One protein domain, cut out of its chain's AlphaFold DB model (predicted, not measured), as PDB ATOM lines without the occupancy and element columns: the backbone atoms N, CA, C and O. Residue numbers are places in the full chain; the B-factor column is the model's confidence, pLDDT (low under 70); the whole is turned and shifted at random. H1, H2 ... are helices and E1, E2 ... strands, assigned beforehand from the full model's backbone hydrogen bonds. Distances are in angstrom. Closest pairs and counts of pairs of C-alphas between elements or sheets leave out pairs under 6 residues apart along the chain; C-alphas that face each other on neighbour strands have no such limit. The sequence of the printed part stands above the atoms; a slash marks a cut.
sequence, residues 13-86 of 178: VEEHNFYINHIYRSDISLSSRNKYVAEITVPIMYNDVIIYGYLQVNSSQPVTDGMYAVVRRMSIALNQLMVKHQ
ATOM      1  N   VAL A  13     170.630 256.288 189.929       80.88
ATOM      2  CA  VAL A  13     170.204 257.248 188.899       80.88
ATOM      3  C   VAL A  13     170.221 256.623 187.503       80.88
ATOM      4  O   VAL A  13     169.300 256.843 186.721       80.88
ATOM      5  N   GLU A  14     171.241 255.827 187.185       79.31
ATOM      6  CA  GLU A  14     171.418 255.249 185.849       79.31
ATOM      7  C   GLU A  14     170.340 254.197 185.535       79.31
ATOM      8  O   GLU A  14     169.668 254.278 184.505       79.31
ATOM      9  N   GLU A  15     170.084 253.284 186.477       75.12
ATOM     10  CA  GLU A  15     169.003 252.294 186.392       75.12
ATOM     11  C   GLU A  15     167.619 252.961 186.340       75.12
ATOM     12  O   GLU A  15     166.772 252.587 185.525       75.12
ATOM     13  N   HIS A  16     167.400 253.994 187.164       77.12
ATOM     14  CA  HIS A  16     166.165 254.780 187.165       77.12
ATOM     15  C   HIS A  16     165.924 255.453 185.806       77.12
ATOM     16  O   HIS A  16     164.836 255.352 185.236       77.12
ATOM     17  N   ASN A  17     166.948 256.099 185.246       79.31
ATOM     18  CA  ASN A  17     166.853 256.781 183.959       79.31
ATOM     19  C   ASN A  17     166.635 255.802 182.806       79.31
ATOM     20  O   ASN A  17     165.883 256.112 181.879       79.31
ATOM     21  N   PHE A  18     167.254 254.622 182.851       79.44
ATOM     22  CA  PHE A  18     166.995 253.580 181.866       79.44
ATOM     23  C   PHE A  18     165.522 253.154 181.897       79.44
ATOM     24  O   PHE A  18     164.863 253.179 180.854       79.44
ATOM     25  N   TYR A  19     164.988 252.862 183.088       76.81
ATOM     26  CA  TYR A  19     163.591 252.472 183.281       76.81
ATOM     27  C   TYR A  19     162.609 253.545 182.793       76.81
ATOM     28  O   TYR A  19     161.742 253.250 181.969       76.81
ATOM     29  N   ILE A  20     162.761 254.800 183.233       78.31
ATOM     30  CA  ILE A  20     161.839 255.884 182.857       78.31
ATOM     31  C   ILE A  20     161.825 256.103 181.344       78.31
ATOM     32  O   ILE A  20     160.756 256.206 180.737       78.31
ATOM     33  N   ASN A  21     163.003 256.141 180.722       78.44
ATOM     34  CA  ASN A  21     163.115 256.515 179.317       78.44
ATOM     35  C   ASN A  21     162.744 255.386 178.350       78.44
ATOM     36  O   ASN A  21     162.244 255.681 177.266       78.44
ATOM     37  N   HIS A  22     162.965 254.124 178.727       76.56
ATOM     38  CA  HIS A  22     162.817 252.993 177.806       76.56
ATOM     39  C   HIS A  22     161.649 252.068 178.152       76.56
ATOM     40  O   HIS A  22     161.076 251.476 177.240       76.56
ATOM     41  N   ILE A  23     161.273 251.957 179.430       73.38
ATOM     42  CA  ILE A  23     160.239 251.025 179.903       73.38
ATOM     43  C   ILE A  23     158.945 251.785 180.218       73.38
ATOM     44  O   ILE A  23     157.928 251.563 179.572       73.38
ATOM     45  N   TYR A  24     158.980 252.751 181.143       70.12
ATOM     46  CA  TYR A  24     157.770 253.470 181.565       70.12
ATOM     47  C   TYR A  24     157.149 254.300 180.432       70.12
ATOM     48  O   TYR A  24     155.934 254.317 180.244       70.12
ATOM     49  N   ARG A  25     157.989 254.989 179.648       69.94
ATOM     50  CA  ARG A  25     157.536 255.845 178.543       69.94
ATOM     51  C   ARG A  25     156.975 255.063 177.353       69.94
ATOM     52  O   ARG A  25     156.123 255.592 176.642       69.94
ATOM     53  N   SER A  26     157.470 253.853 177.097       72.00
ATOM     54  CA  SER A  26     157.053 253.052 175.939       72.00
ATOM     55  C   SER A  26     155.715 252.340 176.165       72.00
ATOM     56  O   SER A  26     155.030 252.010 175.196       72.00
ATOM     57  N   ASP A  27     155.291 252.178 177.421       68.69
ATOM     58  CA  ASP A  27     154.003 251.589 177.776       68.69
ATOM     59  C   ASP A  27     152.914 252.666 177.973       68.69
ATOM     60  O   ASP A  27     152.839 253.393 178.972       68.69
ATOM     61  N   ILE A  28     152.012 252.753 176.994       64.50
ATOM     62  CA  ILE A  28     150.871 253.684 176.997       64.50
ATOM     63  C   ILE A  28     149.924 253.397 178.173       64.50
ATOM     64  O   ILE A  28     149.286 254.312 178.696       64.50
ATOM     65  N   SER A  29     149.824 252.145 178.627       65.31
ATOM     66  CA  SER A  29     148.943 251.758 179.732       65.31
ATOM     67  C   SER A  29     149.450 252.237 181.098       65.31
ATOM     68  O   SER A  29     148.632 252.539 181.974       65.31
ATOM     69  N   LEU A  30     150.772 252.368 181.251       63.75
ATOM     70  CA  LEU A  30     151.439 252.921 182.431       63.75
ATOM     71  C   LEU A  30     151.376 254.455 182.442       63.75
ATOM     72  O   LEU A  30     150.904 255.054 183.408       63.75
ATOM     73  N   SER A  31     151.775 255.086 181.336       64.88
ATOM     74  CA  SER A  31     151.936 256.545 181.221       64.88
ATOM     75  C   SER A  31     150.629 257.352 181.176       64.88
ATOM     76  O   SER A  31     150.605 258.497 181.621       64.88
ATOM     77  N   SER A  32     149.532 256.792 180.654       60.56
ATOM     78  CA  SER A  32     148.309 257.569 180.372       60.56
ATOM     79  C   SER A  32     147.289 257.639 181.513       60.56
ATOM     80  O   SER A  32     146.354 258.435 181.435       60.56
ATOM     81  N   ARG A  33     147.410 256.806 182.560       58.94
ATOM     82  CA  ARG A  33     146.330 256.645 183.556       58.94
ATOM     83  C   ARG A  33     146.705 256.928 185.008       58.94
ATOM     84  O   ARG A  33     145.784 256.939 185.819       58.94
ATOM     85  N   ASN A  34     147.986 257.120 185.356       63.78
ATOM     86  CA  ASN A  34     148.472 257.292 186.745       63.78
ATOM     87  C   ASN A  34     147.831 256.318 187.765       63.78
ATOM     88  O   ASN A  34     147.719 256.610 188.952       63.78
ATOM     89  N   LYS A  35     147.346 255.163 187.291       71.56
ATOM     90  CA  LYS A  35     146.534 254.227 188.077       71.56
ATOM     91  C   LYS A  35     147.416 253.283 188.881       71.56
ATOM     92  O   LYS A  35     147.008 252.799 189.934       71.56
ATOM     93  N   TYR A  36     148.594 252.988 188.352       77.12
ATOM     94  CA  TYR A  36     149.562 252.112 188.978       77.12
ATOM     95  C   TYR A  36     150.555 252.962 189.758       77.12
ATOM     96  O   TYR A  36     151.095 253.932 189.237       77.12
ATOM     97  N   VAL A  37     150.753 252.606 191.021       81.88
ATOM     98  CA  VAL A  37     151.675 253.287 191.941       81.88
ATOM     99  C   VAL A  37     152.883 252.413 192.268       81.88
ATOM    100  O   VAL A  37     153.795 252.862 192.958       81.88
ATOM    101  N   ALA A  38     152.883 251.157 191.812       83.62
ATOM    102  CA  ALA A  38     153.973 250.218 192.009       83.62
ATOM    103  C   ALA A  38     154.024 249.164 190.895       83.62
ATOM    104  O   ALA A  38     153.004 248.816 190.295       83.62
ATOM    105  N   GLU A  39     155.216 248.620 190.673       86.25
ATOM    106  CA  GLU A  39     155.503 247.567 189.699       86.25
ATOM    107  C   GLU A  39     156.434 246.529 190.341       86.25
ATOM    108  O   GLU A  39     157.326 246.872 191.116       86.25
ATOM    109  N   ILE A  40     156.234 245.251 190.025       91.19
ATOM    110  CA  ILE A  40     157.230 244.201 190.244       91.19
ATOM    111  C   ILE A  40     157.665 243.678 188.885       91.19
ATOM    112  O   ILE A  40     156.833 243.157 188.146       91.19
ATOM    113  N   THR A  41     158.968 243.718 188.623       91.25
ATOM    114  CA  THR A  41     159.567 243.125 187.428       91.25
ATOM    115  C   THR A  41     160.594 242.077 187.839       91.25
ATOM    116  O   THR A  41     161.552 242.372 188.551       91.25
ATOM    117  N   VAL A  42     160.367 240.827 187.429       92.81
ATOM    118  CA  VAL A  42     161.250 239.686 187.717       92.81
ATOM    119  C   VAL A  42     161.755 239.103 186.398       92.81
ATOM    120  O   VAL A  42     160.929 238.730 185.561       92.81
ATOM    121  N   PRO A  43     163.076 238.973 186.187       91.44
ATOM    122  CA  PRO A  43     163.602 238.368 184.973       91.44
ATOM    123  C   PRO A  43     163.250 236.879 184.904       91.44
ATOM    124  O   PRO A  43     163.199 236.182 185.922       91.44
ATOM    125  N   ILE A  44     163.042 236.391 183.687       90.81
ATOM    126  CA  ILE A  44     162.913 234.970 183.383       90.81
ATOM    127  C   ILE A  44     164.218 234.540 182.718       90.81
ATOM    128  O   ILE A  44     164.629 235.103 181.699       90.81
ATOM    129  N   MET A  45     164.893 233.572 183.338       85.94
ATOM    130  CA  MET A  45     166.238 233.153 182.959       85.94
ATOM    131  C   MET A  45     166.259 231.695 182.509       85.94
ATOM    132  O   MET A  45     165.744 230.811 183.192       85.94
ATOM    133  N   TYR A  46     166.908 231.437 181.380       83.81
ATOM    134  CA  TYR A  46     167.216 230.099 180.903       83.81
ATOM    135  C   TYR A  46     168.483 229.603 181.598       83.81
ATOM    136  O   TYR A  46     169.535 230.247 181.498       83.81
ATOM    137  N   ASN A  47     168.359 228.483 182.319       80.06
ATOM    138  CA  ASN A  47     169.413 227.877 183.143       80.06
ATOM    139  C   ASN A  47     170.129 228.890 184.056       80.06
ATOM    140  O   ASN A  47     171.338 228.820 184.226       80.06
ATOM    141  N   ASP A  48     169.400 229.889 184.563       80.69
ATOM    142  CA  ASP A  48     169.935 231.001 185.362       80.69
ATOM    143  C   ASP A  48     171.054 231.823 184.689       80.69
ATOM    144  O   ASP A  48     171.677 232.666 185.334       80.69
ATOM    145  N   VAL A  49     171.300 231.645 183.388       79.81
ATOM    146  CA  VAL A  49     172.393 232.300 182.652       79.81
ATOM    147  C   VAL A  49     171.870 233.354 181.680       79.81
ATOM    148  O   VAL A  49     172.368 234.482 181.677       79.81
ATOM    149  N   ILE A  50     170.872 233.014 180.860       83.81
ATOM    150  CA  ILE A  50     170.403 233.878 179.766       83.81
ATOM    151  C   ILE A  50     169.020 234.433 180.102       83.81
ATOM    152  O   ILE A  50     168.061 233.677 180.215       83.81
ATOM    153  N   ILE A  51     168.900 235.756 180.228       87.31
ATOM    154  CA  ILE A  51     167.596 236.422 180.343       87.31
ATOM    155  C   ILE A  51     166.943 236.420 178.962       87.31
ATOM    156  O   ILE A  51     167.518 236.947 178.013       87.31
ATOM    157  N   TYR A  52     165.746 235.853 178.861       87.75
ATOM    158  CA  TYR A  52     164.976 235.820 177.611       87.75
ATOM    159  C   TYR A  52     163.617 236.514 177.726       87.75
ATOM    160  O   TYR A  52     162.868 236.596 176.755       87.75
ATOM    161  N   GLY A  53     163.284 237.008 178.915       88.81
ATOM    162  CA  GLY A  53     162.047 237.722 179.168       88.81
ATOM    163  C   GLY A  53     161.974 238.209 180.604       88.81
ATOM    164  O   GLY A  53     162.912 238.054 181.389       88.81
ATOM    165  N   TYR A  54     160.838 238.792 180.951       91.94
ATOM    166  CA  TYR A  54     160.538 239.234 182.302       91.94
ATOM    167  C   TYR A  54     159.043 239.074 182.580       91.94
ATOM    168  O   TYR A  54     158.213 239.118 181.672       91.94
ATOM    169  N   LEU A  55     158.709 238.867 183.849       92.25
ATOM    170  CA  LEU A  55     157.352 238.938 184.364       92.25
ATOM    171  C   LEU A  55     157.177 240.302 185.026       92.25
ATOM    172  O   LEU A  55     157.829 240.574 186.035       92.25
ATOM    173  N   GLN A  56     156.294 241.123 184.465       91.00
ATOM    174  CA  GLN A  56     155.914 242.417 185.021       91.00
ATOM    175  C   GLN A  56     154.510 242.342 185.621       91.00
ATOM    176  O   GLN A  56     153.572 241.847 184.994       91.00
ATOM    177  N   VAL A  57     154.364 242.851 186.840       90.25
ATOM    178  CA  VAL A  57     153.089 242.964 187.546       90.25
ATOM    179  C   VAL A  57     152.917 244.400 188.020       90.25
ATOM    180  O   VAL A  57     153.651 244.866 188.888       90.25
ATOM    181  N   ASN A  58     151.915 245.080 187.470       88.56
ATOM    182  CA  ASN A  58     151.571 246.458 187.815       88.56
ATOM    183  C   ASN A  58     150.490 246.482 188.904       88.56
ATOM    184  O   ASN A  58     149.524 245.720 188.850       88.56
ATOM    185  N   SER A  59     150.635 247.367 189.889       86.38
ATOM    186  CA  SER A  59     149.755 247.458 191.055       86.38
ATOM    187  C   SER A  59     149.313 248.894 191.317       86.38
ATOM    188  O   SER A  59     150.106 249.833 191.272       86.38
ATOM    189  N   SER A  60     148.030 249.073 191.634       86.44
ATOM    190  CA  SER A  60     147.480 250.344 192.130       86.44
ATOM    191  C   SER A  60     147.632 250.509 193.646       86.44
ATOM    192  O   SER A  60     147.169 251.496 194.208       86.44
ATOM    193  N   GLN A  61     148.252 249.537 194.316       87.19
ATOM    194  CA  GLN A  61     148.586 249.568 195.739       87.19
ATOM    195  C   GLN A  61     150.100 249.390 195.934       87.19
ATOM    196  O   GLN A  61     150.738 248.738 195.098       87.19
ATOM    197  N   PRO A  62     150.680 249.911 197.032       86.75
ATOM    198  CA  PRO A  62     152.071 249.650 197.376       86.75
ATOM    199  C   PRO A  62     152.372 248.149 197.421       86.75
ATOM    200  O   PRO A  62     151.613 247.361 197.983       86.75
ATOM    201  N   VAL A  63     153.493 247.760 196.823       88.31
ATOM    202  CA  VAL A  63     153.950 246.368 196.800       88.31
ATOM    203  C   VAL A  63     154.500 245.975 198.169       88.31
ATOM    204  O   VAL A  63     155.316 246.692 198.743       88.31
ATOM    205  N   THR A  64     154.086 244.806 198.660       91.50
ATOM    206  CA  THR A  64     154.640 244.182 199.868       91.50
ATOM    207  C   THR A  64     155.639 243.077 199.518       91.50
ATOM    208  O   THR A  64     155.586 242.497 198.428       91.50
ATOM    209  N   ASP A  65     156.501 242.705 200.466       89.75
ATOM    210  CA  ASP A  65     157.444 241.588 200.295       89.75
ATOM    211  C   ASP A  65     156.727 240.262 199.995       89.75
ATOM    212  O   ASP A  65     157.211 239.440 199.214       89.75
ATOM    213  N   GLY A  66     155.528 240.070 200.558       92.56
ATOM    214  CA  GLY A  66     154.680 238.916 200.265       92.56
ATOM    215  C   GLY A  66     154.245 238.865 198.799       92.56
ATOM    216  O   GLY A  66     154.308 237.803 198.175       92.56
ATOM    217  N   MET A  67     153.865 240.010 198.219       90.88
ATOM    218  CA  MET A  67     153.537 240.111 196.792       90.88
ATOM    219  C   MET A  67     154.764 239.820 195.929       90.88
ATOM    220  O   MET A  67     154.677 239.022 194.997       90.88
ATOM    221  N   TYR A  68     155.921 240.388 196.276       91.50
ATOM    222  CA  TYR A  68     157.170 240.129 195.562       91.50
ATOM    223  C   TYR A  68     157.545 238.639 195.570       91.50
ATOM    224  O   TYR A  68     157.838 238.063 194.520       91.50
ATOM    225  N   ALA A  69     157.449 237.971 196.724       93.81
ATOM    226  CA  ALA A  69     157.721 236.539 196.841       93.81
ATOM    227  C   ALA A  69     156.778 235.685 195.975       93.81
ATOM    228  O   ALA A  69     157.193 234.672 195.406       93.81
ATOM    229  N   VAL A  70     155.508 236.083 195.848       94.25
ATOM    230  CA  VAL A  70     154.541 235.422 194.960       94.25
ATOM    231  C   VAL A  70     154.920 235.613 193.493       94.25
ATOM    232  O   VAL A  70     155.025 234.615 192.781       94.25
ATOM    233  N   VAL A  71     155.204 236.842 193.053       93.94
ATOM    234  CA  VAL A  71     155.601 237.118 191.659       93.94
ATOM    235  C   VAL A  71     156.899 236.390 191.299       93.94
ATOM    236  O   VAL A  71     157.003 235.795 190.227       93.94
ATOM    237  N   ARG A  72     157.865 236.316 192.224       92.69
ATOM    238  CA  ARG A  72     159.091 235.530 192.028       92.69
ATOM    239  C   ARG A  72     158.797 234.042 191.813       92.69
ATOM    240  O   ARG A  72     159.352 233.440 190.898       92.69
ATOM    241  N   ARG A  73     157.905 233.445 192.614       93.62
ATOM    242  CA  ARG A  73     157.479 232.043 192.428       93.62
ATOM    243  C   ARG A  73     156.747 231.830 191.103       93.62
ATOM    244  O   ARG A  73     156.965 230.805 190.463       93.62
ATOM    245  N   MET A  74     155.933 232.794 190.669       94.12
ATOM    246  CA  MET A  74     155.278 232.752 189.358       94.12
ATOM    247  C   MET A  74     156.294 232.761 188.212       94.12
ATOM    248  O   MET A  74     156.153 231.963 187.293       94.12
ATOM    249  N   SER A  75     157.342 233.591 188.288       92.25
ATOM    250  CA  SER A  75     158.427 233.595 187.291       92.25
ATOM    251  C   SER A  75     159.109 232.224 187.183       92.25
ATOM    252  O   SER A  75     159.296 231.710 186.080       92.25
ATOM    253  N   ILE A  76     159.390 231.570 188.318       90.44
ATOM    254  CA  ILE A  76     159.975 230.217 188.342       90.44
ATOM    255  C   ILE A  76     159.038 229.198 187.676       90.44
ATOM    256  O   ILE A  76     159.476 228.416 186.833       90.44
ATOM    257  N   ALA A  77     157.748 229.216 188.021       92.25
ATOM    258  CA  ALA A  77     156.760 228.308 187.439       92.25
ATOM    259  C   ALA A  77     156.592 228.532 185.927       92.25
ATOM    260  O   ALA A  77     156.509 227.576 185.156       92.25
ATOM    261  N   LEU A  78     156.595 229.793 185.489       91.56
ATOM    262  CA  LEU A  78     156.546 230.153 184.077       91.56
ATOM    263  C   LEU A  78     157.779 229.625 183.335       91.56
ATOM    264  O   LEU A  78     157.626 228.997 182.293       91.56
ATOM    265  N   ASN A  79     158.979 229.791 183.897       89.69
ATOM    266  CA  ASN A  79     160.207 229.244 183.320       89.69
ATOM    267  C   ASN A  79     160.122 227.718 183.140       89.69
ATOM    268  O   ASN A  79     160.435 227.200 182.071       89.69
ATOM    269  N   GLN A  80     159.630 226.995 184.153       89.44
ATOM    270  CA  GLN A  80     159.433 225.542 184.079       89.44
ATOM    271  C   GLN A  80     158.456 225.140 182.966       89.44
ATOM    272  O   GLN A  80     158.694 224.152 182.269       89.44
ATOM    273  N   LEU A  81     157.378 225.905 182.767       90.56
ATOM    274  CA  LEU A  81     156.444 225.685 181.662       90.56
ATOM    275  C   LEU A  81     157.110 225.928 180.304       90.56
ATOM    276  O   LEU A  81     156.967 225.092 179.414       90.56
ATOM    277  N   MET A  82     157.878 227.009 180.148       88.62
ATOM    278  CA  MET A  82     158.589 227.298 178.894       88.62
ATOM    279  C   MET A  82     159.581 226.188 178.530       88.62
ATOM    280  O   MET A  82     159.630 225.757 177.379       88.62
ATOM    281  N   VAL A  83     160.330 225.684 179.519       84.88
ATOM    282  CA  VAL A  83     161.250 224.550 179.342       84.88
ATOM    283  C   VAL A  83     160.483 223.287 178.954       84.88
ATOM    284  O   VAL A  83     160.844 222.622 177.984       84.88
ATOM    285  N   LYS A  84     159.385 222.972 179.654       88.19
ATOM    286  CA  LYS A  84     158.537 221.805 179.354       88.19
ATOM    287  C   LYS A  84     157.965 221.845 177.936       88.19
ATOM    288  O   LYS A  84     157.844 220.800 177.303       88.19
ATOM    289  N   HIS A  85     157.609 223.028 177.446       89.12
ATOM    290  CA  HIS A  85     157.065 223.227 176.104       89.12
ATOM    291  C   HIS A  85     158.135 223.421 175.022       89.12
ATOM    292  O   HIS A  85     157.773 223.697 173.883       89.12
ATOM    293  N   GLN A  86     159.423 223.253 175.352       84.44
ATOM    294  CA  GLN A  86     160.541 223.386 174.413       84.44
ATOM    295  C   GLN A  86     160.498 224.703 173.627       84.44
ATOM    296  O   GLN A  86     160.749 224.734 172.426       84.44
TER     297      GLN A  86
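AT A GLANCE: This is residues 13 to 86 of the 178 residues of an uncharacterized protein of Spirochaetae bacterium HGW-Spirochaetae-5 (UniProt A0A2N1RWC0). A long hairpin of two strands, E1 and E2, has the long helix H3 packed alongside; H1 sticks out near the hairpin's open end, with tiny H2 after it. You have 74 printed residues, in the order H1, H2, E1, E2, H3, a mixed class with an antiparallel sheet E1 - E2. It is only just loose, close to compact: radius of gyration of the C-alphas 14.0 A, spans 37 by 25 by 23 A.

IN THESE COORDINATES: Find C-alpha 13 at (170.204, 257.248, 188.899), where H1, residues 13 to 24, 14.9 A, begins. Then come H2, residues 28 to 31, 5.2 A; E1, 38 to 46, 26.5 A; E2, 50 to 59, 27.2 A. H3, 65 to 84, runs 28.8 A to (158.537, 221.805, 179.354).

HOW THE PARTS SIT: In hairpin E1 and E2, find N 42 and O 55 within hydrogen-bond range, 2.9 A. The closest C-alphas of E1 and H3, Ile 44 and Ser 75, are 6.1 A apart. H1 is apart from E1, E2 and H3. Every O i to N i+4 pair is within hydrogen-bond range in H3, 7 of 8 in H1; H2 is too short for one.

THE WHOLE: C-alphas 13 and 85, the farthest apart, are 38.6 A apart. The printed part has no cut and no long link; pLDDT is under 70 at residue 25 and residues 27 to 34.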